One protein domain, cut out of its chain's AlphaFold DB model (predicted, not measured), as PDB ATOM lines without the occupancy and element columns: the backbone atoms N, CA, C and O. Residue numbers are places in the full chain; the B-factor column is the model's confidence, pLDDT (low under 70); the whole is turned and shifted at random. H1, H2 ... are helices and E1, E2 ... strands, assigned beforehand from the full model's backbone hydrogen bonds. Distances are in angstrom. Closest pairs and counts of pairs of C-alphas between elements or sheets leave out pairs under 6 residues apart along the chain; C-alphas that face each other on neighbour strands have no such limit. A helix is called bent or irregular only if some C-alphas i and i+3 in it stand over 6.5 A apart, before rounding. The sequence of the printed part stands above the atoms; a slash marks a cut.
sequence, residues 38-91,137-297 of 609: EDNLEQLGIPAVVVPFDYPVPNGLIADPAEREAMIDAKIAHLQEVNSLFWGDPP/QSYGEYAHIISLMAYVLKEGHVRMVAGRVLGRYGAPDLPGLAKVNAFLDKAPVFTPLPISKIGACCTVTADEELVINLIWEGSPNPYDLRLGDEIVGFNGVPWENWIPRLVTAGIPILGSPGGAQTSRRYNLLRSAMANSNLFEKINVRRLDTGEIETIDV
ATOM      1  N   GLU A  38     200.717 208.605 198.895       59.03
ATOM      2  CA  GLU A  38     200.746 207.532 199.884       59.03
ATOM      3  C   GLU A  38     200.998 208.065 201.304       59.03
ATOM      4  O   GLU A  38     200.229 207.745 202.208       59.03
ATOM      5  N   ASP A  39     201.985 208.948 201.489       61.22
ATOM      6  CA  ASP A  39     202.270 209.572 202.793       61.22
ATOM      7  C   ASP A  39     201.130 210.496 203.241       61.22
ATOM      8  O   ASP A  39     200.851 210.619 204.430       61.22
ATOM      9  N   ASN A  40     200.455 211.159 202.298       54.72
ATOM     10  CA  ASN A  40     199.314 212.020 202.593       54.72
ATOM     11  C   ASN A  40     198.076 211.187 202.965       54.72
ATOM     12  O   ASN A  40     197.338 211.564 203.870       54.72
ATOM     13  N   LEU A  41     197.862 210.033 202.318       56.25
ATOM     14  CA  LEU A  41     196.836 209.066 202.720       56.25
ATOM     15  C   LEU A  41     197.127 208.532 204.132       56.25
ATOM     16  O   LEU A  41     196.231 208.536 204.972       56.25
ATOM     17  N   GLU A  42     198.379 208.175 204.426       62.19
ATOM     18  CA  GLU A  42     198.796 207.707 205.755       62.19
ATOM     19  C   GLU A  42     198.660 208.801 206.831       62.19
ATOM     20  O   GLU A  42     198.089 208.550 207.895       62.19
ATOM     21  N   GLN A  43     199.104 210.034 206.558       55.91
ATOM     22  CA  GLN A  43     199.016 211.157 207.502       55.91
ATOM     23  C   GLN A  43     197.564 211.547 207.813       55.91
ATOM     24  O   GLN A  43     197.258 211.937 208.942       55.91
ATOM     25  N   LEU A  44     196.667 211.434 206.830       48.44
ATOM     26  CA  LEU A  44     195.238 211.703 206.989       48.44
ATOM     27  C   LEU A  44     194.468 210.517 207.600       48.44
ATOM     28  O   LEU A  44     193.258 210.618 207.780       48.44
ATOM     29  N   GLY A  45     195.147 209.412 207.936       50.28
ATOM     30  CA  GLY A  45     194.535 208.221 208.533       50.28
ATOM     31  C   GLY A  45     193.687 207.403 207.558       50.28
ATOM     32  O   GLY A  45     192.848 206.613 207.987       50.28
ATOM     33  N   ILE A  46     193.890 207.589 206.255       48.22
ATOM     34  CA  ILE A  46     193.115 206.942 205.202       48.22
ATOM     35  C   ILE A  46     193.803 205.622 204.855       48.22
ATOM     36  O   ILE A  46     194.964 205.631 204.436       48.22
ATOM     37  N   PRO A  47     193.127 204.471 205.009       53.91
ATOM     38  CA  PRO A  47     193.725 203.194 204.664       53.91
ATOM     39  C   PRO A  47     194.100 203.179 203.177       53.91
ATOM     40  O   PRO A  47     193.270 203.417 202.305       53.91
ATOM     41  N   ALA A  48     195.362 202.853 202.884       52.91
ATOM     42  CA  ALA A  48     195.872 202.713 201.516       52.91
ATOM     43  C   ALA A  48     195.242 201.534 200.744       52.91
ATOM     44  O   ALA A  48     195.527 201.334 199.565       52.91
ATOM     45  N   VAL A  49     194.417 200.731 201.417       53.59
ATOM     46  CA  VAL A  49     193.788 199.529 200.882       53.59
ATOM     47  C   VAL A  49     192.283 199.756 200.867       53.59
ATOM     48  O   VAL A  49     191.669 199.929 201.919       53.59
ATOM     49  N   VAL A  50     191.707 199.750 199.665       57.22
ATOM     50  CA  VAL A  50     190.256 199.704 199.464       57.22
ATOM     51  C   VAL A  50     189.731 198.454 200.166       57.22
ATOM     52  O   VAL A  50     190.271 197.363 199.971       57.22
ATOM     53  N   VAL A  51     188.713 198.613 201.014       64.56
ATOM     54  CA  VAL A  51     188.052 197.479 201.667       64.56
ATOM     55  C   VAL A  51     187.508 196.567 200.559       64.56
ATOM     56  O   VAL A  51     186.782 197.064 199.702       64.56
ATOM     57  N   PRO A  52     187.864 195.271 200.515       70.88
ATOM     58  CA  PRO A  52     187.329 194.369 199.505       70.88
ATOM     59  C   PRO A  52     185.807 194.245 199.627       70.88
ATOM     60  O   PRO A  52     185.263 194.199 200.731       70.88
ATOM     61  N   PHE A  53     185.117 194.144 198.496       82.19
ATOM     62  CA  PHE A  53     183.705 193.789 198.482       82.19
ATOM     63  C   PHE A  53     183.559 192.274 198.650       82.19
ATOM     64  O   PHE A  53     183.784 191.500 197.721       82.19
ATOM     65  N   ASP A  54     183.181 191.845 199.852       73.19
ATOM     66  CA  ASP A  54     183.102 190.423 200.217       73.19
ATOM     67  C   ASP A  54     181.841 189.705 199.681       73.19
ATOM     68  O   ASP A  54     181.647 188.508 199.921       73.19
ATOM     69  N   TYR A  55     180.958 190.407 198.962       71.31
ATOM     70  CA  TYR A  55     179.750 189.810 198.389       71.31
ATOM     71  C   TYR A  55     180.092 188.992 197.126       71.31
ATOM     72  O   TYR A  55     180.800 189.492 196.251       71.31
ATOM     73  N   PRO A  56     179.588 187.750 196.970       76.94
ATOM     74  CA  PRO A  56     179.884 186.934 195.794       76.94
ATOM     75  C   PRO A  56     179.450 187.608 194.487       76.94
ATOM     76  O   PRO A  56     178.259 187.804 194.250       76.94
ATOM     77  N   VAL A  57     180.412 187.910 193.613       78.25
ATOM     78  CA  VAL A  57     180.136 188.509 192.301       78.25
ATOM     79  C   VAL A  57     179.956 187.412 191.239       78.25
ATOM     80  O   VAL A  57     180.904 186.653 190.984       78.25
ATOM     81  N   PRO A  58     178.771 187.305 190.605       74.62
ATOM     82  CA  PRO A  58     178.476 186.255 189.638       74.62
ATOM     83  C   PRO A  58     179.327 186.380 188.369       74.62
ATOM     84  O   PRO A  58     179.921 187.420 188.085       74.62
ATOM     85  N   ASN A  59     179.378 185.293 187.598       82.62
ATOM     86  CA  ASN A  59     179.878 185.317 186.227       82.62
ATOM     87  C   ASN A  59     178.681 185.481 185.282       82.62
ATOM     88  O   ASN A  59     177.717 184.723 185.371       82.62
ATOM     89  N   GLY A  60     178.762 186.445 184.372       89.44
ATOM     90  CA  GLY A  60     177.676 186.859 183.490       89.44
ATOM     91  C   GLY A  60     176.728 187.859 184.153       89.44
ATOM     92  O   GLY A  60     176.967 188.329 185.266       89.44
ATOM     93  N   LEU A  61     175.645 188.190 183.446       95.19
ATOM     94  CA  LEU A  61     174.582 189.030 183.989       95.19
ATOM     95  C   LEU A  61     173.624 188.223 184.865       95.19
ATOM     96  O   LEU A  61     173.242 187.099 184.537       95.19
ATOM     97  N   ILE A  62     173.170 188.852 185.940       94.44
ATOM     98  CA  ILE A  62     172.098 188.370 186.795       94.44
ATOM     99  C   ILE A  62     170.774 188.539 186.041       94.44
ATOM    100  O   ILE A  62     170.374 189.651 185.677       94.44
ATOM    101  N   ALA A  63     170.095 187.419 185.797       94.38
ATOM    102  CA  ALA A  63     168.824 187.399 185.079       94.38
ATOM    103  C   ALA A  63     167.636 187.804 185.966       94.38
ATOM    104  O   ALA A  63     166.720 188.466 185.478       94.38
ATOM    105  N   ASP A  64     167.640 187.419 187.248       96.06
ATOM    106  CA  ASP A  64     166.563 187.735 188.189       96.06
ATOM    107  C   ASP A  64     166.659 189.205 188.650       96.06
ATOM    108  O   ASP A  64     167.660 189.597 189.258       96.06
ATOM    109  N   PRO A  65     165.630 190.040 188.407       95.81
ATOM    110  CA  PRO A  65     165.593 191.405 188.913       95.81
ATOM    111  C   PRO A  65     165.783 191.507 190.432       95.81
ATOM    112  O   PRO A  65     166.417 192.455 190.883       95.81
ATOM    113  N   ALA A  66     165.283 190.547 191.217       95.56
ATOM    114  CA  ALA A  66     165.422 190.592 192.672       95.56
ATOM    115  C   ALA A  66     166.875 190.375 193.122       95.56
ATOM    116  O   ALA A  66     167.360 191.071 194.012       95.56
ATOM    117  N   GLU A  67     167.589 189.448 192.478       95.81
ATOM    118  CA  GLU A  67     169.020 189.239 192.714       95.81
ATOM    119  C   GLU A  67     169.846 190.457 192.264       95.81
ATOM    120  O   GLU A  67     170.818 190.813 192.931       95.81
ATOM    121  N   ARG A  68     169.441 191.144 191.182       95.81
ATOM    122  CA  ARG A  68     170.082 192.401 190.754       95.81
ATOM    123  C   ARG A  68     169.938 193.497 191.797       95.81
ATOM    124  O   ARG A  68     170.939 194.108 192.151       95.81
ATOM    125  N   GLU A  69     168.728 193.724 192.300       95.69
ATOM    126  CA  GLU A  69     168.511 194.722 193.352       95.69
ATOM    127  C   GLU A  69     169.293 194.373 194.622       95.69
ATOM    128  O   GLU A  69     169.921 195.250 195.205       95.69
ATOM    129  N   ALA A  70     169.368 193.093 195.003       95.25
ATOM    130  CA  ALA A  70     170.177 192.667 196.144       95.25
ATOM    131  C   ALA A  70     171.682 192.942 195.950       95.25
ATOM    132  O   ALA A  70     172.349 193.384 196.888       95.25
ATOM    133  N   MET A  71     172.219 192.714 194.743       96.06
ATOM    134  CA  MET A  71     173.607 193.053 194.400       96.06
ATOM    135  C   MET A  71     173.843 194.566 194.466       96.06
ATOM    136  O   MET A  71     174.843 195.013 195.030       96.06
ATOM    137  N   ILE A  72     172.913 195.353 193.918       96.00
ATOM    138  CA  ILE A  72     172.968 196.813 193.968       96.00
ATOM    139  C   ILE A  72     172.975 197.299 195.416       96.00
ATOM    140  O   ILE A  72     173.878 198.035 195.801       96.00
ATOM    141  N   ASP A  73     172.006 196.872 196.226       96.25
ATOM    142  CA  ASP A  73     171.867 197.280 197.624       96.25
ATOM    143  C   ASP A  73     173.130 196.956 198.431       96.25
ATOM    144  O   ASP A  73     173.656 197.820 199.138       96.25
ATOM    145  N   ALA A  74     173.655 195.734 198.280       95.50
ATOM    146  CA  ALA A  74     174.887 195.310 198.939       95.50
ATOM    147  C   ALA A  74     176.079 196.181 198.522       95.50
ATOM    148  O   ALA A  74     176.863 196.612 199.372       95.50
ATOM    149  N   LYS A  75     176.211 196.475 197.224       94.88
ATOM    150  CA  LYS A  75     177.317 197.281 196.715       94.88
ATOM    151  C   LYS A  75     177.219 198.745 197.135       94.88
ATOM    152  O   LYS A  75     178.236 199.323 197.508       94.88
ATOM    153  N   ILE A  76     176.024 199.336 197.123       95.88
ATOM    154  CA  ILE A  76     175.810 200.706 197.602       95.88
ATOM    155  C   ILE A  76     176.153 200.821 199.090       95.88
ATOM    156  O   ILE A  76     176.887 201.734 199.458       95.88
ATOM    157  N   ALA A  77     175.707 199.877 199.924       94.94
ATOM    158  CA  ALA A  77     176.045 199.873 201.349       94.94
ATOM    159  C   ALA A  77     177.565 199.799 201.577       94.94
ATOM    160  O   ALA A  77     178.116 200.530 202.400       94.94
ATOM    161  N   HIS A  78     178.262 198.968 200.799       92.62
ATOM    162  CA  HIS A  78     179.717 198.886 200.849       92.62
ATOM    163  C   HIS A  78     180.401 200.185 200.387       92.62
ATOM    164  O   HIS A  78     181.328 200.659 201.040       92.62
ATOM    165  N   LEU A  79     179.938 200.805 199.295       92.50
ATOM    166  CA  LEU A  79     180.475 202.090 198.833       92.50
ATOM    167  C   LEU A  79     180.261 203.203 199.865       92.50
ATOM    168  O   LEU A  79     181.145 204.037 200.027       92.50
ATOM    169  N   GLN A  80     179.140 203.202 200.584       92.81
ATOM    170  CA  GLN A  80     178.876 204.133 201.686       92.81
ATOM    171  C   GLN A  80     179.855 203.946 202.847       92.81
ATOM    172  O   GLN A  80     180.406 204.925 203.348       92.81
ATOM    173  N   GLU A  81     180.126 202.698 203.233       91.06
ATOM    174  CA  GLU A  81     181.135 202.378 204.245       91.06
ATOM    175  C   GLU A  81     182.529 202.851 203.808       91.06
ATOM    176  O   GLU A  81     183.195 203.583 204.544       91.06
ATOM    177  N   VAL A  82     182.949 202.506 202.585       87.44
ATOM    178  CA  VAL A  82     184.235 202.940 202.014       87.44
ATOM    179  C   VAL A  82     184.316 204.462 201.951       87.44
ATOM    180  O   VAL A  82     185.334 205.031 202.326       87.44
ATOM    181  N   ASN A  83     183.248 205.136 201.527       89.12
ATOM    182  CA  ASN A  83     183.154 206.591 201.476       89.12
ATOM    183  C   ASN A  83     183.327 207.213 202.869       89.12
ATOM    184  O   ASN A  83     184.135 208.126 203.034       89.12
ATOM    185  N   SER A  84     182.654 206.675 203.888       89.12
ATOM    186  CA  SER A  84     182.802 207.145 205.266       89.12
ATOM    187  C   SER A  84     184.228 206.958 205.790       89.12
ATOM    188  O   SER A  84     184.794 207.887 206.366       89.12
ATOM    189  N   LEU A  85     184.827 205.784 205.573       86.25
ATOM    190  CA  LEU A  85     186.193 205.481 206.013       86.25
ATOM    191  C   LEU A  85     187.242 206.314 205.269       86.25
ATOM    192  O   LEU A  85     188.218 206.760 205.866       86.25
ATOM    193  N   PHE A  86     187.053 206.520 203.966       85.00
ATOM    194  CA  PHE A  86     188.014 207.208 203.110       85.00
ATOM    195  C   PHE A  86     188.037 208.720 203.343       85.00
ATOM    196  O   PHE A  86     189.094 209.352 203.262       85.00
ATOM    197  N   TRP A  87     186.871 209.318 203.591       86.19
ATOM    198  CA  TRP A  87     186.739 210.766 203.730       86.19
ATOM    199  C   TRP A  87     186.773 211.251 205.182       86.19
ATOM    200  O   TRP A  87     187.115 212.414 205.412       86.19
ATOM    201  N   GLY A  88     186.487 210.370 206.144       89.31
ATOM    202  CA  GLY A  88     186.486 210.679 207.571       89.31
ATOM    203  C   GLY A  88     185.309 211.558 207.993       89.31
ATOM    204  O   GLY A  88     184.305 211.654 207.287       89.31
ATOM    205  N   ASP A  89     185.446 212.201 209.150       93.12
ATOM    206  CA  ASP A  89     184.400 213.026 209.764       93.12
ATOM    207  C   ASP A  89     184.069 214.284 208.931       93.12
ATOM    208  O   ASP A  89     184.968 214.854 208.290       93.12
ATOM    209  N   PRO A  90     182.803 214.754 208.950       94.31
ATOM    210  CA  PRO A  90     182.390 215.984 208.272       94.31
ATOM    211  C   PRO A  90     183.161 217.216 208.789       94.31
ATOM    212  O   PRO A  90     183.739 217.181 209.878       94.31
ATOM    213  N   PRO A  91     183.213 218.319 208.017       91.31
ATOM    214  CA  PRO A  91     184.097 219.441 208.337       91.31
ATOM    215  C   PRO A  91     183.638 220.292 209.534       91.31
ATOM    216  O   PRO A  91     184.474 220.967 210.130       91.31
ATOM    217  N   GLN A 137     177.258 211.948 208.468       95.00
ATOM    218  CA  GLN A 137     178.163 211.234 209.369       95.00
ATOM    219  C   GLN A 137     179.595 211.200 208.833       95.00
ATOM    220  O   GLN A 137     180.517 210.853 209.565       95.00
ATOM    221  N   SER A 138     179.793 211.570 207.566       94.69
ATOM    222  CA  SER A 138     181.113 211.644 206.950       94.69
ATOM    223  C   SER A 138     181.278 212.859 206.046       94.69
ATOM    224  O   SER A 138     180.322 213.436 205.524       94.69
ATOM    225  N   TYR A 139     182.533 213.212 205.789       93.31
ATOM    226  CA  TYR A 139     182.890 214.220 204.805       93.31
ATOM    227  C   TYR A 139     182.456 213.817 203.385       93.31
ATOM    228  O   TYR A 139     182.107 214.679 202.581       93.31
ATOM    229  N   GLY A 140     182.445 212.518 203.069       93.88
ATOM    230  CA  GLY A 140     181.980 212.016 201.776       93.88
ATOM    231  C   GLY A 140     180.490 212.278 201.556       93.88
ATOM    232  O   GLY A 140     180.106 212.729 200.481       93.88
ATOM    233  N   GLU A 141     179.664 212.086 202.588       96.19
ATOM    234  CA  GLU A 141     178.235 212.430 202.563       96.19
ATOM    235  C   GLU A 141     178.009 213.944 202.456       96.19
ATOM    236  O   GLU A 141     177.203 214.387 201.637       96.19
ATOM    237  N   TYR A 142     178.764 214.753 203.209       96.31
ATOM    238  CA  TYR A 142     178.766 216.214 203.057       96.31
ATOM    239  C   TYR A 142     179.071 216.621 201.604       96.31
ATOM    240  O   TYR A 142     178.298 217.338 200.965       96.31
ATOM    241  N   ALA A 143     180.167 216.105 201.041       95.12
ATOM    242  CA  ALA A 143     180.590 216.401 199.678       95.12
ATOM    243  C   ALA A 143     179.597 215.882 198.624       95.12
ATOM    244  O   ALA A 143     179.403 216.528 197.589       95.12
ATOM    245  N   HIS A 144     178.936 214.754 198.887       96.94
ATOM    246  CA  HIS A 144     177.837 214.253 198.073       96.94
ATOM    247  C   HIS A 144     176.674 215.243 198.022       96.94
ATOM    248  O   HIS A 144     176.260 215.608 196.930       96.94
ATOM    249  N   ILE A 145     176.182 215.731 199.163       97.56
ATOM    250  CA  ILE A 145     175.038 216.657 199.187       97.56
ATOM    251  C   ILE A 145     175.376 217.964 198.453       97.56
ATOM    252  O   ILE A 145     174.567 218.458 197.666       97.56
ATOM    253  N   ILE A 146     176.591 218.490 198.652       95.75
ATOM    254  CA  ILE A 146     177.082 219.684 197.946       95.75
ATOM    255  C   ILE A 146     177.134 219.462 196.429       95.75
ATOM    256  O   ILE A 146     176.642 220.287 195.664       95.75
ATOM    257  N   SER A 147     177.706 218.348 195.972       95.62
ATOM    258  CA  SER A 147     177.807 218.059 194.534       95.62
ATOM    259  C   SER A 147     176.470 217.678 193.895       95.62
ATOM    260  O   SER A 147     176.211 218.034 192.745       95.62
ATOM    261  N   LEU A 148     175.579 217.029 194.647       96.88
ATOM    262  CA  LEU A 148     174.229 216.701 194.206       96.88
ATOM    263  C   LEU A 148     173.407 217.965 193.934       96.88
ATOM    264  O   LEU A 148     172.666 217.996 192.957       96.88
ATOM    265  N   MET A 149     173.586 219.017 194.742       96.00
ATOM    266  CA  MET A 149     172.955 220.322 194.527       96.00
ATOM    267  C   MET A 149     173.256 220.885 193.127       96.00
ATOM    268  O   MET A 149     172.351 221.383 192.469       96.00
ATOM    269  N   ALA A 150     174.493 220.745 192.637       94.44
ATOM    270  CA  ALA A 150     174.849 221.109 191.264       94.44
ATOM    271  C   ALA A 150     174.293 220.123 190.226       94.44
ATOM    272  O   ALA A 150     173.776 220.531 189.188       94.44
ATOM    273  N   TYR A 151     174.381 218.820 190.510       95.50
ATOM    274  CA  TYR A 151     173.946 217.762 189.599       95.50
ATOM    275  C   TYR A 151     172.454 217.866 189.236       95.50
ATOM    276  O   TYR A 151     172.091 217.707 188.068       95.50
ATOM    277  N   VAL A 152     171.580 218.164 190.207       95.75
ATOM    278  CA  VAL A 152     170.123 218.233 189.971       95.75
ATOM    279  C   VAL A 152     169.698 219.419 189.104       95.75
ATOM    280  O   VAL A 152     168.623 219.362 188.505       95.75
ATOM    281  N   LEU A 153     170.547 220.446 188.973       95.00
ATOM    282  CA  LEU A 153     170.317 221.571 188.062       95.00
ATOM    283  C   LEU A 153     170.557 221.208 186.596       95.00
ATOM    284  O   LEU A 153     170.205 221.998 185.730       95.00
ATOM    285  N   LYS A 154     171.111 220.018 186.304       94.56
ATOM    286  CA  LYS A 154     171.212 219.466 184.940       94.56
ATOM    287  C   LYS A 154     171.827 220.474 183.952       94.56
ATOM    288  O   LYS A 154     171.298 220.669 182.868       94.56
ATOM    289  N   GLU A 155     172.928 221.115 184.336       93.12
ATOM    290  CA  GLU A 155     173.607 222.138 183.531       93.12
ATOM    291  C   GLU A 155     175.127 221.919 183.602       93.12
ATOM    292  O   GLU A 155     175.679 221.678 184.678       93.12
ATOM    293  N   GLY A 156     175.816 221.939 182.459       90.62
ATOM    294  CA  GLY A 156     177.245 221.609 182.334       90.62
ATOM    295  C   GLY A 156     178.188 222.621 182.985       90.62
ATOM    296  O   GLY A 156     179.323 222.285 183.354       90.62
ATOM    297  N   HIS A 157     177.709 223.850 183.166       91.19
ATOM    298  CA  HIS A 157     178.453 224.941 183.791       91.19
ATOM    299  C   HIS A 157     178.268 225.050 185.300       91.19
ATOM    300  O   HIS A 157     179.012 225.796 185.939       91.19
ATOM    301  N   VAL A 158     177.321 224.320 185.893       89.62
ATOM    302  CA  VAL A 158     177.187 224.289 187.350       89.62
ATOM    303  C   VAL A 158     178.151 223.249 187.906       89.62
ATOM    304  O   VAL A 158     178.086 222.068 187.566       89.62
ATOM    305  N   ARG A 159     179.057 223.674 188.786       87.94
ATOM    306  CA  ARG A 159     179.972 222.769 189.490       87.94
ATOM    307  C   ARG A 159     180.048 223.155 190.950       87.94
ATOM    308  O   ARG A 159     180.392 224.285 191.272       87.94
ATOM    309  N   MET A 160     179.790 222.195 191.825       90.50
ATOM    310  CA  MET A 160     179.993 222.335 193.260       90.50
ATOM    311  C   MET A 160     180.793 221.150 193.746       90.50
ATOM    312  O   MET A 160     180.356 220.008 193.622       90.50
ATOM    313  N   VAL A 161     181.987 221.412 194.263       88.25
ATOM    314  CA  VAL A 161     182.858 220.348 194.749       88.25
ATOM    315  C   VAL A 161     183.503 220.793 196.050       88.25
ATOM    316  O   VAL A 161     184.116 221.858 196.124       88.25
ATOM    317  N   ALA A 162     183.347 219.971 197.084       89.88
ATOM    318  CA  ALA A 162     183.901 220.245 198.398       89.88
ATOM    319  C   ALA A 162     185.441 220.253 198.382       89.88
ATOM    320  O   ALA A 162     186.092 219.544 197.608       89.88
ATOM    321  N   GLY A 163     186.034 221.045 199.262       83.56
ATOM    322  CA  GLY A 163     187.414 221.499 199.193       83.56
ATOM    323  C   GLY A 163     188.434 220.401 199.420       83.56
ATOM    324  O   GLY A 163     189.456 220.405 198.753       83.56
ATOM    325  N   ARG A 164     188.177 219.399 200.266       83.44
ATOM    326  CA  ARG A 164     189.031 218.194 200.363       83.44
ATOM    327  C   ARG A 164     188.854 217.216 199.209       83.44
ATOM    328  O   ARG A 164     189.769 216.428 198.970       83.44
ATOM    329  N   VAL A 165     187.720 217.254 198.502       81.31
ATOM    330  CA  VAL A 165     187.602 216.525 197.235       81.31
ATOM    331  C   VAL A 165     188.552 217.204 196.255       81.31
ATOM    332  O   VAL A 165     189.474 216.544 195.802       81.31
ATOM    333  N   LEU A 166     188.457 218.530 196.071       71.44
ATOM    334  CA  LEU A 166     189.298 219.305 195.142       71.44
ATOM    335  C   LEU A 166     190.757 219.544 195.536       71.44
ATOM    336  O   LEU A 166     191.618 219.617 194.676       71.44
ATOM    337  N   GLY A 167     191.081 219.671 196.813       58.47
ATOM    338  CA  GLY A 167     192.434 219.947 197.305       58.47
ATOM    339  C   GLY A 167     193.397 218.803 196.996       58.47
ATOM    340  O   GLY A 167     194.605 219.012 196.909       58.47
ATOM    341  N   ARG A 168     192.851 217.611 196.729       53.66
ATOM    342  CA  ARG A 168     193.578 216.467 196.170       53.66
ATOM    343  C   ARG A 168     193.855 216.585 194.660       53.66
ATOM    344  O   ARG A 168     194.695 215.846 194.165       53.66
ATOM    345  N   TYR A 169     193.219 217.525 193.953       52.03
ATOM    346  CA  TYR A 169     193.407 217.824 192.522       52.03
ATOM    347  C   TYR A 169     194.494 218.879 192.248       52.03
ATOM    348  O   TYR A 169     194.935 219.021 191.107       52.03
ATOM    349  N   GLY A 170     194.983 219.578 193.278       41.12
ATOM    350  CA  GLY A 170     195.893 220.716 193.122       41.12
ATOM    351  C   GLY A 170     195.148 222.034 192.875       41.12
ATOM    352  O   GLY A 170     193.991 222.043 192.476       41.12
ATOM    353  N   ALA A 171     195.819 223.139 193.200       38.00
ATOM    354  CA  ALA A 171     195.338 224.525 193.198       38.00
ATOM    355  C   ALA A 171     194.514 224.957 191.952       38.00
ATOM    356  O   ALA A 171     194.656 224.344 190.895       38.00
ATOM    357  N   PRO A 172     193.713 226.046 192.050       41.72
ATOM    358  CA  PRO A 172     192.828 226.572 190.989       41.72
ATOM    359  C   PRO A 172     193.480 226.845 189.620       41.72
ATOM    360  O   PRO A 172     192.769 226.964 188.625       41.72
ATOM    361  N   ASP A 173     194.808 226.857 189.535       44.31
ATOM    362  CA  ASP A 173     195.566 226.938 188.286       44.31
ATOM    363  C   ASP A 173     195.791 225.526 187.699       44.31
ATOM    364  O   ASP A 173     196.924 225.057 187.619       44.31
ATOM    365  N   LEU A 174     194.705 224.820 187.358       49.75
ATOM    366  CA  LEU A 174     194.651 223.443 186.824       49.75
ATOM    367  C   LEU A 174     195.751 223.117 185.783       49.75
ATOM    368  O   LEU A 174     195.590 223.470 184.612       49.75
ATOM    369  N   PRO A 175     196.785 222.310 186.105       41.22
ATOM    370  CA  PRO A 175     197.603 221.661 185.096       41.22
ATOM    371  C   PRO A 175     197.275 220.160 185.107       41.22
ATOM    372  O   PRO A 175     197.841 219.387 185.885       41.22
ATOM    373  N   GLY A 176     196.345 219.776 184.226       55.31
ATOM    374  CA  GLY A 176     196.224 218.425 183.666       55.31
ATOM    375  C   GLY A 176     195.094 217.539 184.210       55.31
ATOM    376  O   GLY A 176     195.069 217.185 185.388       55.31
ATOM    377  N   LEU A 177     194.237 217.054 183.298       57.44
ATOM    378  CA  LEU A 177     193.318 215.915 183.496       57.44
ATOM    379  C   LEU A 177     194.022 214.674 184.091       57.44
ATOM    380  O   LEU A 177     193.394 213.863 184.761       57.44
ATOM    381  N   ALA A 178     195.338 214.553 183.919       60.00
ATOM    382  CA  ALA A 178     196.181 213.523 184.524       60.00
ATOM    383  C   ALA A 178     195.979 213.372 186.044       60.00
ATOM    384  O   ALA A 178     195.783 212.268 186.552       60.00
ATOM    385  N   LYS A 179     195.991 214.495 186.779       63.88
ATOM    386  CA  LYS A 179     195.880 214.494 188.249       63.88
ATOM    387  C   LYS A 179     194.472 214.143 188.711       63.88
ATOM    388  O   LYS A 179     194.313 213.445 189.709       63.88
ATOM    389  N   VAL A 180     193.469 214.598 187.954       65.56
ATOM    390  CA  VAL A 180     192.058 214.231 188.146       65.56
ATOM    391  C   VAL A 180     191.930 212.709 188.105       65.56
ATOM    392  O   VAL A 180     191.330 212.131 189.005       65.56
ATOM    393  N   ASN A 181     192.550 212.054 187.124       63.44
ATOM    394  CA  ASN A 181     192.406 210.613 186.933       63.44
ATOM    395  C   ASN A 181     193.107 209.778 187.998       63.44
ATOM    396  O   ASN A 181     192.456 208.936 188.605       63.44
ATOM    397  N   ALA A 182     194.360 210.096 188.335       67.00
ATOM    398  CA  ALA A 182     195.069 209.387 189.402       67.00
ATOM    399  C   ALA A 182     194.321 209.436 190.752       67.00
ATOM    400  O   ALA A 182     194.363 208.485 191.534       67.00
ATOM    401  N   PHE A 183     193.623 210.542 191.030       71.12
ATOM    402  CA  PHE A 183     192.754 210.656 192.197       71.12
ATOM    403  C   PHE A 183     191.455 209.846 192.035       71.12
ATOM    404  O   PHE A 183     191.094 209.081 192.935       71.12
ATOM    405  N   LEU A 184     190.772 209.983 190.894       70.56
ATOM    406  CA  LEU A 184     189.538 209.255 190.587       70.56
ATOM    407  C   LEU A 184     189.725 207.732 190.593       70.56
ATOM    408  O   LEU A 184     188.748 207.017 190.781       70.56
ATOM    409  N   ASP A 185     190.938 207.226 190.391       73.06
ATOM    410  CA  ASP A 185     191.227 205.791 190.441       73.06
ATOM    411  C   ASP A 185     191.107 205.214 191.855       73.06
ATOM    412  O   ASP A 185     190.772 204.043 192.016       73.06
ATOM    413  N   LYS A 186     191.359 206.025 192.886       76.50
ATOM    414  CA  LYS A 186     191.422 205.568 194.285       76.50
ATOM    415  C   LYS A 186     190.242 206.038 195.133       76.50
ATOM    416  O   LYS A 186     190.046 205.526 196.232       76.50
ATOM    417  N   ALA A 187     189.489 207.031 194.665       83.88
ATOM    418  CA  ALA A 187     188.431 207.654 195.446       83.88
ATOM    419  C   ALA A 187     187.040 207.089 195.106       83.88
ATOM    420  O   ALA A 187     186.741 206.870 193.927       83.88
ATOM    421  N   PRO A 188     186.155 206.912 196.107       90.19
ATOM    422  CA  PRO A 188     184.760 206.553 195.881       90.19
ATOM    423  C   PRO A 188     183.996 207.790 195.391       90.19
ATOM    424  O   PRO A 188     183.330 208.473 196.163       90.19
ATOM    425  N   VAL A 189     184.157 208.128 194.113       92.44
ATOM    426  CA  VAL A 189     183.526 209.279 193.454       92.44
ATOM    427  C   VAL A 189     182.780 208.776 192.230       92.44
ATOM    428  O   VAL A 189     183.337 208.019 191.439       92.44
ATOM    429  N   PHE A 190     181.536 209.218 192.063       95.19
ATOM    430  CA  PHE A 190     180.799 209.026 190.822       95.19
ATOM    431  C   PHE A 190     181.093 210.190 189.875       95.19
ATOM    432  O   PHE A 190     181.008 211.353 190.267       95.19
ATOM    433  N   THR A 191     181.419 209.918 188.617       93.31
ATOM    434  CA  THR A 191     181.611 210.973 187.617       93.31
ATOM    435  C   THR A 191     180.815 210.667 186.352       93.31
ATOM    436  O   THR A 191     181.001 209.603 185.775       93.31
ATOM    437  N   PRO A 192     179.935 211.569 185.882       91.06
ATOM    438  CA  PRO A 192     179.257 211.414 184.597       91.06
ATOM    439  C   PRO A 192     180.130 211.831 183.399       91.06
ATOM    440  O   PRO A 192     179.620 211.937 182.287       91.06
ATOM    441  N   LEU A 193     181.417 212.132 183.606       86.94
ATOM    442  CA  LEU A 193     182.303 212.595 182.540       86.94
ATOM    443  C   LEU A 193     182.757 211.424 181.647       86.94
ATOM    444  O   LEU A 193     183.000 210.328 182.161       86.94
ATOM    445  N   PRO A 194     182.946 211.642 180.332       84.50
ATOM    446  CA  PRO A 194     183.379 210.611 179.388       84.50
ATOM    447  C   PRO A 194     184.900 210.394 179.442       84.50
ATOM    448  O   PRO A 194     185.617 210.536 178.451       84.50
ATOM    449  N   ILE A 195     185.419 210.093 180.630       83.88
ATOM    450  CA  ILE A 195     186.842 209.829 180.839       83.88
ATOM    451  C   ILE A 195     187.060 208.323 180.868       83.88
ATOM    452  O   ILE A 195     186.319 207.598 181.525       83.88
ATOM    453  N   SER A 196     188.097 207.838 180.193       83.69
ATOM    454  CA  SER A 196     188.446 206.425 180.269       83.69
ATOM    455  C   SER A 196     189.666 206.157 181.135       83.69
ATOM    456  O   SER A 196     190.667 206.873 181.101       83.69
ATOM    457  N   LYS A 197     189.552 205.061 181.891       82.94
ATOM    458  CA  LYS A 197     190.569 204.535 182.799       82.94
ATOM    459  C   LYS A 197     191.201 203.231 182.322       82.94
ATOM    460  O   LYS A 197     192.029 202.672 183.022       82.94
ATOM    461  N   ILE A 198     190.792 202.698 181.168       86.38
ATOM    462  CA  ILE A 198     191.044 201.284 180.824       86.38
ATOM    463  C   ILE A 198     191.736 201.070 179.475       86.38
ATOM    464  O   ILE A 198     191.688 199.974 178.922       86.38
ATOM    465  N   GLY A 199     192.364 202.114 178.927       87.56
ATOM    466  CA  GLY A 199     193.116 202.004 177.673       87.56
ATOM    467  C   GLY A 199     192.271 202.045 176.395       87.56
ATOM    468  O   GLY A 199     192.801 201.836 175.308       87.56
ATOM    469  N   ALA A 200     190.970 202.306 176.507       92.56
ATOM    470  CA  ALA A 200     190.019 202.331 175.394       92.56
ATOM    471  C   ALA A 200     189.081 203.542 175.499       92.56
ATOM    472  O   ALA A 200     189.087 204.198 176.524       92.56
ATOM    473  N   CYS A 201     188.244 203.833 174.513       92.94
ATOM    474  CA  CYS A 201     187.067 204.692 174.666       92.94
ATOM    475  C   CYS A 201     185.813 203.939 174.284       92.94
ATOM    476  O   CYS A 201     185.870 202.992 173.500       92.94
ATOM    477  N   CYS A 202     184.695 204.402 174.828       95.19
ATOM    478  CA  CYS A 202     183.376 203.969 174.421       95.19
ATOM    479  C   CYS A 202     182.561 205.138 173.867       95.19
ATOM    480  O   CYS A 202     182.745 206.300 174.246       95.19
ATOM    481  N   THR A 203     181.622 204.788 173.003       95.94
ATOM    482  CA  THR A 203     180.544 205.641 172.509       95.94
ATOM    483  C   THR A 203     179.217 204.921 172.723       95.94
ATOM    484  O   THR A 203     179.190 203.697 172.877       95.94
ATOM    485  N   VAL A 204     178.119 205.669 172.750       97.00
ATOM    486  CA  VAL A 204     176.775 205.084 172.770       97.00
ATOM    487  C   VAL A 204     176.250 205.052 171.339       97.00
ATOM    488  O   VAL A 204     176.122 206.104 170.710       97.00
ATOM    489  N   THR A 205     175.934 203.869 170.818       97.56
ATOM    490  CA  THR A 205     175.446 203.697 169.440       97.56
ATOM    491  C   THR A 205     174.038 204.267 169.249       97.56
ATOM    492  O   THR A 205     173.386 204.713 170.202       97.56
ATOM    493  N   ALA A 206     173.557 204.278 168.003       96.62
ATOM    494  CA  ALA A 206     172.168 204.578 167.649       96.62
ATOM    495  C   ALA A 206     171.165 203.709 168.436       96.62
ATOM    496  O   ALA A 206     170.146 204.223 168.891       96.62
ATOM    497  N   ASP A 207     171.515 202.445 168.688       96.31
ATOM    498  CA  ASP A 207     170.711 201.462 169.430       96.31
ATOM    499  C   ASP A 207     170.950 201.489 170.954       96.31
ATOM    500  O   ASP A 207     170.563 200.570 171.674       96.31
ATOM    501  N   GLU A 208     171.593 202.547 171.456       95.81
ATOM    502  CA  GLU A 208     171.936 202.750 172.869       95.81
ATOM    503  C   GLU A 208     172.905 201.712 173.469       95.81
ATOM    504  O   GLU A 208     172.996 201.568 174.690       95.81
ATOM    505  N   GLU A 209     173.688 201.025 172.634       97.06
ATOM    506  CA  GLU A 209     174.741 200.121 173.097       97.06
ATOM    507  C   GLU A 209     176.005 200.902 173.463       97.06
ATOM    508  O   GLU A 209     176.429 201.803 172.738       97.06
ATOM    509  N   LEU A 210     176.660 200.523 174.560       97.38
ATOM    510  CA  LEU A 210     177.922 201.127 174.974       97.38
ATOM    511  C   LEU A 210     179.107 200.380 174.353       97.38
ATOM    512  O   LEU A 210     179.598 199.398 174.913       97.38
ATOM    513  N   VAL A 211     179.563 200.840 173.192       97.69
ATOM    514  CA  VAL A 211     180.520 200.121 172.342       97.69
ATOM    515  C   VAL A 211     181.900 200.763 172.388       97.69
ATOM    516  O   VAL A 211     182.036 201.985 172.335       97.69
ATOM    517  N   ILE A 212     182.941 199.934 172.452       97.25
ATOM    518  CA  ILE A 212     184.335 200.352 172.358       97.25
ATOM    519  C   ILE A 212     184.624 200.867 170.946       97.25
ATOM    520  O   ILE A 212     184.614 200.098 169.984       97.25
ATOM    521  N   ASN A 213     184.907 202.164 170.827       95.69
ATOM    522  CA  ASN A 213     185.130 202.848 169.549       95.69
ATOM    523  C   ASN A 213     186.577 203.292 169.320       95.69
ATOM    524  O   ASN A 213     186.932 203.694 168.216       95.69
ATOM    525  N   LEU A 214     187.424 203.206 170.344       93.69
ATOM    526  CA  LEU A 214     188.846 203.508 170.236       93.69
ATOM    527  C   LEU A 214     189.628 202.619 171.198       93.69
ATOM    528  O   LEU A 214     189.227 202.448 172.345       93.69
ATOM    529  N   ILE A 215     190.768 202.097 170.756       92.50
ATOM    530  CA  ILE A 215     191.785 201.508 171.631       92.50
ATOM    531  C   ILE A 215     193.006 202.414 171.555       92.50
ATOM    532  O   ILE A 215     193.492 202.710 170.463       92.50
ATOM    533  N   TRP A 216     193.500 202.877 172.698       87.25
ATOM    534  CA  TRP A 216     194.641 203.779 172.717       87.25
ATOM    535  C   TRP A 216     195.944 203.012 172.543       87.25
ATOM    536  O   TRP A 216     196.321 202.177 173.368       87.25
ATOM    537  N   GLU A 217     196.662 203.339 171.473       86.25
ATOM    538  CA  GLU A 217     197.982 202.781 171.221       86.25
ATOM    539  C   GLU A 217     198.942 203.137 172.366       86.25
ATOM    540  O   GLU A 217     199.056 204.290 172.776       86.25
ATOM    541  N   GLY A 218     199.621 202.125 172.908       84.69
ATOM    542  CA  GLY A 218     200.565 202.288 174.015       84.69
ATOM    543  C   GLY A 218     199.933 202.391 175.408       84.69
ATOM    544  O   GLY A 218     200.674 202.364 176.391       84.69
ATOM    545  N   SER A 219     198.603 202.455 175.524       84.56
ATOM    546  CA  SER A 219     197.923 202.407 176.821       84.56
ATOM    547  C   SER A 219     197.700 200.957 177.275       84.56
ATOM    548  O   SER A 219     197.469 200.083 176.431       84.56
ATOM    549  N   PRO A 220     197.761 200.646 178.585       86.75
ATOM    550  CA  PRO A 220     197.428 199.313 179.062       86.75
ATOM    551  C   PRO A 220     195.964 198.979 178.758       86.75
ATOM    552  O   PRO A 220     195.056 199.682 179.189       86.75
ATOM    553  N   ASN A 221     195.748 197.870 178.056       91.19
ATOM    554  CA  ASN A 221     194.434 197.289 177.797       91.19
ATOM    555  C   ASN A 221     194.338 195.949 178.551       91.19
ATOM    556  O   ASN A 221     194.531 194.888 177.954       91.19
ATOM    557  N   PRO A 222     194.135 195.970 179.883       89.62
ATOM    558  CA  PRO A 222     194.222 194.763 180.709       89.62
ATOM    559  C   PRO A 222     193.085 193.768 180.446       89.62
ATOM    560  O   PRO A 222     193.183 192.619 180.866       89.62
ATOM    561  N   TYR A 223     192.021 194.197 179.762       92.88
ATOM    562  CA  TYR A 223     190.832 193.388 179.494       92.88
ATOM    563  C   TYR A 223     190.815 192.788 178.077       92.88
ATOM    564  O   TYR A 223     189.822 192.166 177.699       92.88
ATOM    565  N   ASP A 224     191.882 192.983 177.285       95.25
ATOM    566  CA  ASP A 224     191.927 192.629 175.855       95.25
ATOM    567  C   ASP A 224     190.703 193.176 175.096       95.25
ATOM    568  O   ASP A 224     190.054 192.460 174.336       95.25
ATOM    569  N   LEU A 225     190.308 194.428 175.369       95.88
ATOM    570  CA  LEU A 225     189.189 195.073 174.676       95.88
ATOM    571  C   LEU A 225     189.511 195.248 173.198       95.88
ATOM    572  O   LEU A 225     190.634 195.615 172.838       95.88
ATOM    573  N   ARG A 226     188.505 195.048 172.353       96.44
ATOM    574  CA  ARG A 226     188.587 195.258 170.906       96.44
ATOM    575  C   ARG A 226     187.546 196.273 170.460       96.44
ATOM    576  O   ARG A 226     186.531 196.461 171.124       96.44
ATOM    577  N   LEU A 227     187.794 196.912 169.316       96.12
ATOM    578  CA  LEU A 227     186.777 197.738 168.664       96.12
ATOM    579  C   LEU A 227     185.511 196.905 168.439       96.12
ATOM    580  O   LEU A 227     185.598 195.773 167.963       96.12
ATOM    581  N   GLY A 228     184.357 197.458 168.807       96.75
ATOM    582  CA  GLY A 228     183.066 196.777 168.725       96.75
ATOM    583  C   GLY A 228     182.681 195.927 169.940       96.75
ATOM    584  O   GLY A 228     181.521 195.518 170.020       96.75
ATOM    585  N   ASP A 229     183.589 195.667 170.889       98.12
ATOM    586  CA  ASP A 229     183.197 195.072 172.173       98.12
ATOM    587  C   ASP A 229     182.226 196.014 172.903       98.12
ATOM    588  O   ASP A 229     182.318 197.234 172.783       98.12
ATOM    589  N   GLU A 230     181.288 195.461 173.668       97.81
ATOM    590  CA  GLU A 230     180.256 196.236 174.367       97.81
ATOM    591  C   GLU A 230     180.428 196.106 175.881       97.81
ATOM    592  O   GLU A 230     180.515 194.999 176.420       97.81
ATOM    593  N   ILE A 231     180.446 197.238 176.586       97.31
ATOM    594  CA  ILE A 231     180.424 197.270 178.047       97.31
ATOM    595  C   ILE A 231     178.969 197.180 178.503       97.31
ATOM    596  O   ILE A 231     178.217 198.147 178.434       97.31
ATOM    597  N   VAL A 232     178.575 196.010 178.995       97.44
ATOM    598  CA  VAL A 232     177.172 195.732 179.329       97.44
ATOM    599  C   VAL A 232     176.840 196.153 180.761       97.44
ATOM    600  O   VAL A 232     175.720 196.565 181.065       97.44
ATOM    601  N   GLY A 233     177.802 196.038 181.676       96.69
ATOM    602  CA  GLY A 233     177.565 196.325 183.085       96.69
ATOM    603  C   GLY A 233     178.724 195.973 184.003       96.69
ATOM    604  O   GLY A 233     179.838 195.698 183.556       96.69
ATOM    605  N   PHE A 234     178.429 195.972 185.299       97.06
ATOM    606  CA  PHE A 234     179.383 195.672 186.362       97.06
ATOM    607  C   PHE A 234     178.765 194.746 187.395       97.06
ATOM    608  O   PHE A 234     177.574 194.842 187.696       97.06
ATOM    609  N   ASN A 235     179.582 193.855 187.956       97.00
ATOM    610  CA  ASN A 235     179.176 192.871 188.960       97.00
ATOM    611  C   ASN A 235     177.922 192.050 188.575       97.00
ATOM    612  O   ASN A 235     177.135 191.648 189.432       97.00
ATOM    613  N   GLY A 236     177.725 191.803 187.276       96.50
ATOM    614  CA  GLY A 236     176.567 191.095 186.731       96.50
ATOM    615  C   GLY A 236     175.288 191.931 186.628       96.50
ATOM    616  O   GLY A 236     174.228 191.393 186.317       96.50
ATOM    617  N   VAL A 237     175.351 193.239 186.862       97.94
ATOM    618  CA  VAL A 237     174.213 194.160 186.777       97.94
ATOM    619  C   VAL A 237     174.436 195.130 185.606       97.94
ATOM    620  O   VAL A 237     175.522 195.710 185.520       97.94
ATOM    621  N   PRO A 238     173.444 195.330 184.711       97.44
ATOM    622  CA  PRO A 238     173.544 196.293 183.613       97.44
ATOM    623  C   PRO A 238     173.916 197.700 184.087       97.44
ATOM    624  O   PRO A 238     173.434 198.146 185.130       97.44
ATOM    625  N   TRP A 239     174.750 198.416 183.327       97.19
ATOM    626  CA  TRP A 239     175.241 199.744 183.733       97.19
ATOM    627  C   TRP A 239     174.115 200.751 184.006       97.19
ATOM    628  O   TRP A 239     174.150 201.471 185.005       97.19
ATOM    629  N   GLU A 240     173.071 200.748 183.179       96.44
ATOM    630  CA  GLU A 240     171.916 201.637 183.332       96.44
ATOM    631  C   GLU A 240     171.208 201.506 184.692       96.44
ATOM    632  O   GLU A 240     170.676 202.489 185.208       96.44
ATOM    633  N   ASN A 241     171.265 200.326 185.323       97.00
ATOM    634  CA  ASN A 241     170.674 200.090 186.639       97.00
ATOM    635  C   ASN A 241     171.525 200.687 187.771       97.00
ATOM    636  O   ASN A 241     170.993 201.033 188.826       97.00
ATOM    637  N   TRP A 242     172.839 200.822 187.570       97.56
ATOM    638  CA  TRP A 242     173.748 201.395 188.566       97.56
ATOM    639  C   TRP A 242     173.611 202.909 188.677       97.56
ATOM    640  O   TRP A 242     173.650 203.438 189.785       97.56
ATOM    641  N   ILE A 243     173.424 203.607 187.555       96.38
ATOM    642  CA  ILE A 243     173.421 205.077 187.484       96.38
ATOM    643  C   ILE A 243     172.499 205.740 188.525       96.38
ATOM    644  O   ILE A 243     173.010 206.507 189.345       96.38
ATOM    645  N   PRO A 244     171.175 205.466 188.568       96.00
ATOM    646  CA  PRO A 244     170.297 206.133 189.530       96.00
ATOM    647  C   PRO A 244     170.683 205.811 190.979       96.00
ATOM    648  O   PRO A 244     170.537 206.647 191.865       96.00
ATOM    649  N   ARG A 245     171.224 204.612 191.221       97.19
ATOM    650  CA  ARG A 245     171.605 204.139 192.553       97.19
ATOM    651  C   ARG A 245     172.880 204.830 193.032       97.19
ATOM    652  O   ARG A 245     172.884 205.328 194.154       97.19
ATOM    653  N   LEU A 246     173.897 204.956 192.174       96.00
ATOM    654  CA  LEU A 246     175.139 205.692 192.440       96.00
ATOM    655  C   LEU A 246     174.886 207.181 192.700       96.00
ATOM    656  O   LEU A 246     175.438 207.735 193.648       96.00
ATOM    657  N   VAL A 247     173.994 207.810 191.927       95.12
ATOM    658  CA  VAL A 247     173.591 209.214 192.135       95.12
ATOM    659  C   VAL A 247     172.952 209.429 193.508       95.12
ATOM    660  O   VAL A 247     173.048 210.519 194.049       95.12
ATOM    661  N   THR A 248     172.325 208.414 194.101       94.44
ATOM    662  CA  THR A 248     171.709 208.506 195.441       94.44
ATOM    663  C   THR A 248     172.546 207.868 196.552       94.44
ATOM    664  O   THR A 248     172.102 207.799 197.697       94.44
ATOM    665  N   ALA A 249     173.749 207.384 196.239       93.50
ATOM    666  CA  ALA A 249     174.521 206.528 197.134       93.50
ATOM    667  C   ALA A 249     175.222 207.272 198.277       93.50
ATOM    668  O   ALA A 249     175.822 206.617 199.120       93.50
ATOM    669  N   GLY A 250     175.192 208.605 198.337       93.25
ATOM    670  CA  GLY A 250     175.973 209.338 199.342       93.25
ATOM    671  C   GLY A 250     177.458 209.489 198.989       93.25
ATOM    672  O   GLY A 250     178.236 209.922 199.836       93.25
ATOM    673  N   ILE A 251     177.863 209.144 197.760       94.81
ATOM    674  CA  ILE A 251     179.236 209.329 197.261       94.81
ATOM    675  C   ILE A 251     179.360 210.643 196.473       94.81
ATOM    676  O   ILE A 251     178.428 210.994 195.742       94.81
ATOM    677  N   PRO A 252     180.474 211.390 196.586       95.56
ATOM    678  CA  PRO A 252     180.660 212.635 195.847       95.56
ATOM    679  C   PRO A 252     180.451 212.467 194.339       95.56
ATOM    680  O   PRO A 252     180.869 211.463 193.759       95.56
ATOM    681  N   ILE A 253     179.842 213.473 193.710       94.75
ATOM    682  CA  ILE A 253     179.618 213.530 192.264       94.75
ATOM    683  C   ILE A 253     180.587 214.546 191.649       94.75
ATOM    684  O   ILE A 253     180.670 215.687 192.100       94.75
ATOM    685  N   LEU A 254     181.324 214.157 190.606       90.94
ATOM    686  CA  LEU A 254     182.251 215.049 189.909       90.94
ATOM    687  C   LEU A 254     181.836 215.285 188.458       90.94
ATOM    688  O   LEU A 254     182.113 214.464 187.584       90.94
ATOM    689  N   GLY A 255     181.272 216.463 188.201       87.50
ATOM    690  CA  GLY A 255     180.853 216.907 186.874       87.50
ATOM    691  C   GLY A 255     179.338 216.887 186.702       87.50
ATOM    692  O   GLY A 255     178.590 216.598 187.632       87.50
ATOM    693  N   SER A 256     178.898 217.207 185.490       86.56
ATOM    694  CA  SER A 256     177.492 217.244 185.099       86.56
ATOM    695  C   SER A 256     177.304 216.367 183.861       86.56
ATOM    696  O   SER A 256     178.173 216.379 182.988       86.56
ATOM    697  N   PRO A 257     176.209 215.592 183.769       86.69
ATOM    698  CA  PRO A 257     175.939 214.751 182.605       86.69
ATOM    699  C   PRO A 257     175.463 215.550 181.380       86.69
ATOM    700  O   PRO A 257     175.285 214.972 180.313       86.69
ATOM    701  N   GLY A 258     175.251 216.859 181.513       89.75
ATOM    702  CA  GLY A 258     174.741 217.721 180.451       89.75
ATOM    703  C   GLY A 258     173.255 218.044 180.578       89.75
ATOM    704  O   GLY A 258     172.519 217.461 181.388       89.75
ATOM    705  N   GLY A 259     172.837 219.024 179.784       92.25
ATOM    706  CA  GLY A 259     171.525 219.641 179.872       92.25
ATOM    707  C   GLY A 259     170.434 218.957 179.060       92.25
ATOM    708  O   GLY A 259     169.390 218.610 179.621       92.25
ATOM    709  N   ALA A 260     170.644 218.727 177.769       94.25
ATOM    710  CA  ALA A 260     169.671 218.072 176.902       94.25
ATOM    711  C   ALA A 260     169.412 216.637 177.381       94.25
ATOM    712  O   ALA A 260     170.333 215.931 177.785       94.25
ATOM    713  N   GLN A 261     168.154 216.184 177.380       93.19
ATOM    714  CA  GLN A 261     167.792 214.873 177.938       93.19
ATOM    715  C   GLN A 261     168.499 213.711 177.219       93.19
ATOM    716  O   GLN A 261     168.990 212.790 177.877       93.19
ATOM    717  N   THR A 262     168.550 213.772 175.890       93.12
ATOM    718  CA  THR A 262     169.199 212.801 174.997       93.12
ATOM    719  C   THR A 262     170.703 212.738 175.269       93.12
ATOM    720  O   THR A 262     171.228 211.678 175.619       93.12
ATOM    721  N   SER A 263     171.378 213.886 175.265       93.69
ATOM    722  CA  SER A 263     172.810 214.010 175.578       93.69
ATOM    723  C   SER A 263     173.146 213.619 177.014       93.69
ATOM    724  O   SER A 263     174.179 213.009 177.283       93.69
ATOM    725  N   ARG A 264     172.243 213.884 177.960       94.38
ATOM    726  CA  ARG A 264     172.402 213.461 179.350       94.38
ATOM    727  C   ARG A 264     172.401 211.949 179.490       94.38
ATOM    728  O   ARG A 264     173.258 211.398 180.180       94.38
ATOM    729  N   ARG A 265     171.440 211.273 178.852       95.06
ATOM    730  CA  ARG A 265     171.381 209.805 178.821       95.06
ATOM    731  C   ARG A 265     172.648 209.241 178.183       95.06
ATOM    732  O   ARG A 265     173.261 208.352 178.768       95.06
ATOM    733  N   TYR A 266     173.072 209.820 177.061       95.69
ATOM    734  CA  TYR A 266     174.315 209.472 176.383       95.69
ATOM    735  C   TYR A 266     175.532 209.538 177.318       95.69
ATOM    736  O   TYR A 266     176.223 208.538 177.507       95.69
ATOM    737  N   ASN A 267     175.758 210.679 177.972       94.62
ATOM    738  CA  ASN A 267     176.913 210.875 178.851       94.62
ATOM    739  C   ASN A 267     176.874 209.966 180.083       94.62
ATOM    740  O   ASN A 267     177.901 209.419 180.479       94.62
ATOM    741  N   LEU A 268     175.693 209.740 180.667       95.50
ATOM    742  CA  LEU A 268     175.550 208.811 181.789       95.50
ATOM    743  C   LEU A 268     175.919 207.382 181.383       95.50
ATOM    744  O   LEU A 268     176.701 206.741 182.087       95.50
ATOM    745  N   LEU A 269     175.427 206.891 180.244       96.19
ATOM    746  CA  LEU A 269     175.813 205.574 179.733       96.19
ATOM    747  C   LEU A 269     177.323 205.514 179.469       96.19
ATOM    748  O   LEU A 269     178.007 204.633 179.983       96.19
ATOM    749  N   ARG A 270     177.867 206.517 178.780       94.69
ATOM    750  CA  ARG A 270     179.295 206.615 178.459       94.69
ATOM    751  C   ARG A 270     180.212 206.690 179.679       94.69
ATOM    752  O   ARG A 270     181.359 206.252 179.632       94.69
ATOM    753  N   SER A 271     179.703 207.182 180.805       94.56
ATOM    754  CA  SER A 271     180.472 207.298 182.043       94.56
ATOM    755  C   SER A 271     180.818 205.963 182.719       94.56
ATOM    756  O   SER A 271     181.587 205.962 183.678       94.56
ATOM    757  N   ALA A 272     180.322 204.817 182.231       95.06
ATOM    758  CA  ALA A 272     180.634 203.492 182.784       95.06
ATOM    759  C   ALA A 272     182.139 203.294 183.028       95.06
ATOM    760  O   ALA A 272     182.564 202.879 184.106       95.06
ATOM    761  N   MET A 273     182.959 203.658 182.040       91.12
ATOM    762  CA  MET A 273     184.409 203.481 182.100       91.12
ATOM    763  C   MET A 273     185.093 204.421 183.093       91.12
ATOM    764  O   MET A 273     186.092 204.043 183.702       91.12
ATOM    765  N   ALA A 274     184.542 205.614 183.306       89.88
ATOM    766  CA  ALA A 274     185.054 206.550 184.300       89.88
ATOM    767  C   ALA A 274     184.803 206.053 185.734       89.88
ATOM    768  O   ALA A 274     185.505 206.452 186.663       89.88
ATOM    769  N   ASN A 275     183.829 205.156 185.909       93.88
ATOM    770  CA  ASN A 275     183.380 204.638 187.199       93.88
ATOM    771  C   ASN A 275     183.746 203.164 187.425       93.88
ATOM    772  O   ASN A 275     183.312 202.577 188.415       93.88
ATOM    773  N   SER A 276     184.548 202.546 186.550       92.69
ATOM    774  CA  SER A 276     184.893 201.122 186.670       92.69
ATOM    775  C   SER A 276     185.603 200.789 187.985       92.69
ATOM    776  O   SER A 276     185.441 199.694 188.508       92.69
ATOM    777  N   ASN A 277     186.344 201.748 188.553       89.69
ATOM    778  CA  ASN A 277     187.029 201.624 189.843       89.69
ATOM    779  C   ASN A 277     186.077 201.444 191.035       89.69
ATOM    780  O   ASN A 277     186.516 201.088 192.122       89.69
ATOM    781  N   LEU A 278     184.783 201.709 190.851       93.06
ATOM    782  CA  LEU A 278     183.782 201.467 191.879       93.06
ATOM    783  C   LEU A 278     183.379 199.993 191.948       93.06
ATOM    784  O   LEU A 278     182.601 199.655 192.830       93.06
ATOM    785  N   PHE A 279     183.874 199.114 191.069       94.50
ATOM    786  CA  PHE A 279     183.403 197.735 190.924       94.50
ATOM    787  C   PHE A 279     184.538 196.709 190.894       94.50
ATOM    788  O   PHE A 279     185.687 197.019 190.599       94.50
ATOM    789  N   GLU A 280     184.183 195.459 191.184       93.00
ATOM    790  CA  GLU A 280     185.103 194.322 191.235       93.00
ATOM    791  C   GLU A 280     185.199 193.615 189.892       93.00
ATOM    792  O   GLU A 280     186.255 193.089 189.556       93.00
ATOM    793  N   LYS A 281     184.101 193.576 189.131       95.38
ATOM    794  CA  LYS A 281     184.045 192.929 187.824       95.38
ATOM    795  C   LYS A 281     183.353 193.794 186.788       95.38
ATOM    796  O   LYS A 281     182.332 194.421 187.069       95.38
ATOM    797  N   ILE A 282     183.871 193.742 185.567       96.19
ATOM    798  CA  ILE A 282     183.268 194.322 184.370       96.19
ATOM    799  C   ILE A 282     182.668 193.210 183.506       96.19
ATOM    800  O   ILE A 282     183.244 192.128 183.367       96.19
ATOM    801  N   ASN A 283     181.487 193.460 182.945       97.81
ATOM    802  CA  ASN A 283     180.807 192.561 182.021       97.81
ATOM    803  C   ASN A 283     180.959 193.100 180.595       97.81
ATOM    804  O   ASN A 283     180.415 194.156 180.273       97.81
ATOM    805  N   VAL A 284     181.677 192.362 179.750       97.75
ATOM    806  CA  VAL A 284     181.975 192.752 178.366       97.75
ATOM    807  C   VAL A 284     181.336 191.746 177.424       97.75
ATOM    808  O   VAL A 284     181.627 190.555 177.513       97.75
ATOM    809  N   ARG A 285     180.477 192.193 176.510       97.69
ATOM    810  CA  ARG A 285     180.013 191.351 175.407       97.69
ATOM    811  C   ARG A 285     181.028 191.429 174.279       97.69
ATOM    812  O   ARG A 285     181.248 192.500 173.717       97.69
ATOM    813  N   ARG A 286     181.630 190.288 173.951       97.56
ATOM    814  CA  ARG A 286     182.627 190.198 172.885       97.56
ATOM    815  C   ARG A 286     181.969 190.301 171.522       97.56
ATOM    816  O   ARG A 286     180.947 189.658 171.280       97.56
ATOM    817  N   LEU A 287     182.565 191.086 170.630       95.75
ATOM    818  CA  LEU A 287     182.041 191.267 169.278       95.75
ATOM    819  C   LEU A 287     182.003 189.953 168.481       95.75
ATOM    820  O   LEU A 287     181.038 189.679 167.775       95.75
ATOM    821  N   ASP A 288     183.062 189.150 168.575       95.69
ATOM    822  CA  ASP A 288     183.266 187.953 167.751       95.69
ATOM    823  C   ASP A 288     182.386 186.767 168.168       95.69
ATOM    824  O   ASP A 288     181.963 185.985 167.313       95.69
ATOM    825  N   THR A 289     182.094 186.631 169.462       96.94
ATOM    826  CA  THR A 289     181.271 185.531 169.989       96.94
ATOM    827  C   THR A 289     179.844 185.946 170.342       96.94
ATOM    828  O   THR A 289     178.959 185.093 170.395       96.94
ATOM    829  N   GLY A 290     179.601 187.232 170.617       95.75
ATOM    830  CA  GLY A 290     178.352 187.727 171.202       95.75
ATOM    831  C   GLY A 290     178.137 187.313 172.667       95.75
ATOM    832  O   GLY A 290     177.107 187.660 173.260       95.75
ATOM    833  N   GLU A 291     179.083 186.578 173.259       96.81
ATOM    834  CA  GLU A 291     179.029 186.105 174.640       96.81
ATOM    835  C   GLU A 291     179.463 187.204 175.612       96.81
ATOM    836  O   GLU A 291     180.334 188.021 175.310       96.81
ATOM    837  N   ILE A 292     178.855 187.211 176.802       97.25
ATOM    838  CA  ILE A 292     179.239 188.116 177.886       97.25
ATOM    839  C   ILE A 292     180.342 187.451 178.704       97.25
ATOM    840  O   ILE A 292     180.102 186.486 179.431       97.25
ATOM    841  N   GLU A 293     181.538 188.011 178.621       96.62
ATOM    842  CA  GLU A 293     182.648 187.707 179.505       96.62
ATOM    843  C   GLU A 293     182.544 188.546 180.782       96.62
ATOM    844  O   GLU A 293     182.034 189.667 180.789       96.62
ATOM    845  N   THR A 294     182.996 187.989 181.901       96.62
ATOM    846  CA  THR A 294     183.095 188.713 183.170       96.62
ATOM    847  C   THR A 294     184.536 188.697 183.623       96.62
ATOM    848  O   THR A 294     185.095 187.624 183.839       96.62
ATOM    849  N   ILE A 295     185.113 189.885 183.750       95.56
ATOM    850  CA  ILE A 295     186.544 190.082 183.952       95.56
ATOM    851  C   ILE A 295     186.732 190.850 185.255       95.56
ATOM    852  O   ILE A 295     185.992 191.797 185.520       95.56
ATOM    853  N   ASP A 296     187.699 190.443 186.074       94.62
ATOM    854  CA  ASP A 296     188.054 191.189 187.281       94.62
ATOM    855  C   ASP A 296     188.587 192.570 186.885       94.62
ATOM    856  O   ASP A 296     189.440 192.682 186.003       94.62
ATOM    857  N   VAL A 297     188.080 193.623 187.524       91.44
ATOM    858  CA  VAL A 297     188.531 194.998 187.309       91.44
ATOM    859  C   VAL A 297     189.975 195.112 187.785       91.44
ATOM    860  O   VAL A 297     190.303 194.867 188.946       91.44
TER     861      VAL A 297
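Overview. This is residues 38 to 91 and 137 to 297 of the 609 residues of an uncharacterized protein of Chloroflexi bacterium B3_Chlor (UniProt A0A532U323). The kinked helix H7 and the short H6 make the middle, with two small sheets at one end of it, E4 E5 E6 and the hairpin E2 E3, and H3, E1 and H4 towards the other end. The long H2 runs along one side, while H1 lies far out and residues 171 to 176 stick out. The printed part has 215 residues, with seven named helices and six named strands in the order H1 H2 H3 E1 H4 H5 E2 E3 E4 H6 H7 E5 E6; its class is mixed, helices and strands. Both sheets are antiparallel, and the whole is compact, with a radius of gyration of the C-alphas of 17.0 A and spans of 51 by 36 by 35 A.

Arrangement. In the largest sheet, E4, residues 230 to 234, is the antiparallel neighbour of E5, residues 281 to 285, with N 232 and O 283 within hydrogen-bond range at 2.9 A. E5 forms a hairpin with E6, residues 292 to 296, where N 293 and O 284 are 2.8 A apart. H6, residues 239 to 247, is on this sheet at a height over the sheet of 5.5 A, over none of its strands. H7, residues 261 to 278, only grazes the sheet and has a kink of 43 degrees near residue 272. Its residues 268 to 272 touch H6, about perpendicular at 86 degrees, the closest C-alphas being those of Glu 240 and Leu 269, 6.6 A apart. H7 is irregular, with C-alphas 274 and 277 7.7 A apart, and H6 only just so, with C-alphas 241 and 244 6.7 A apart. E2, residues 200 to 204, and E3, residues 210 to 215, form a hairpin, with N 201 and O 214 at 2.8 A; the closest C-alphas of E2 and H7 are those of Thr 203 and Arg 270, 6.2 A apart. H2, residues 65 to 87, touches H6 with residues 72 to 76 alone, at a steep tilt of 42 degrees, closest at the C-alphas of Ile 72 and Trp 242, 7.1 A. H2 also touches H3, residues 139 to 151, closest at the C-alphas of Trp 87 and Tyr 139, 5.3 A. E1, residues 159 to 162, pairs with no named strand; H4, residues 163 to 166, is close to H3 but not clearly touching, at 7.4 A. H5, residues 177 to 184, is near H7, and H1, residues 38 to 43, is apart from H2. Every O i to N i+4 pair is within hydrogen-bond range in H1, H2 and H5, against 8 of 9 in H3, 3 of 5 in H6 and 9 of 14 in H7; H4 is too short for such a pair.

Along the chain. H2 is 32.3 A long, from C-alpha 65 at (165.593, 191.405, 188.913); H7 is 25.1 A and H3 18.0 A. E6 ends at C-alpha 296, (188.054, 191.189, 187.281).

Size, cuts and confidence. The C-alphas farthest apart, of Pro 91 and Asp 288, are 51.4 A apart. Residues 92 to 136 are not printed, and C-alphas 91 and 137 are 10.2 A apart across the cut. The links H1 to H2, H5 to E2, E3 to E4 and H6 to H7 are long. Residues 38 to 51 and 167 to 182 have pLDDT under 70.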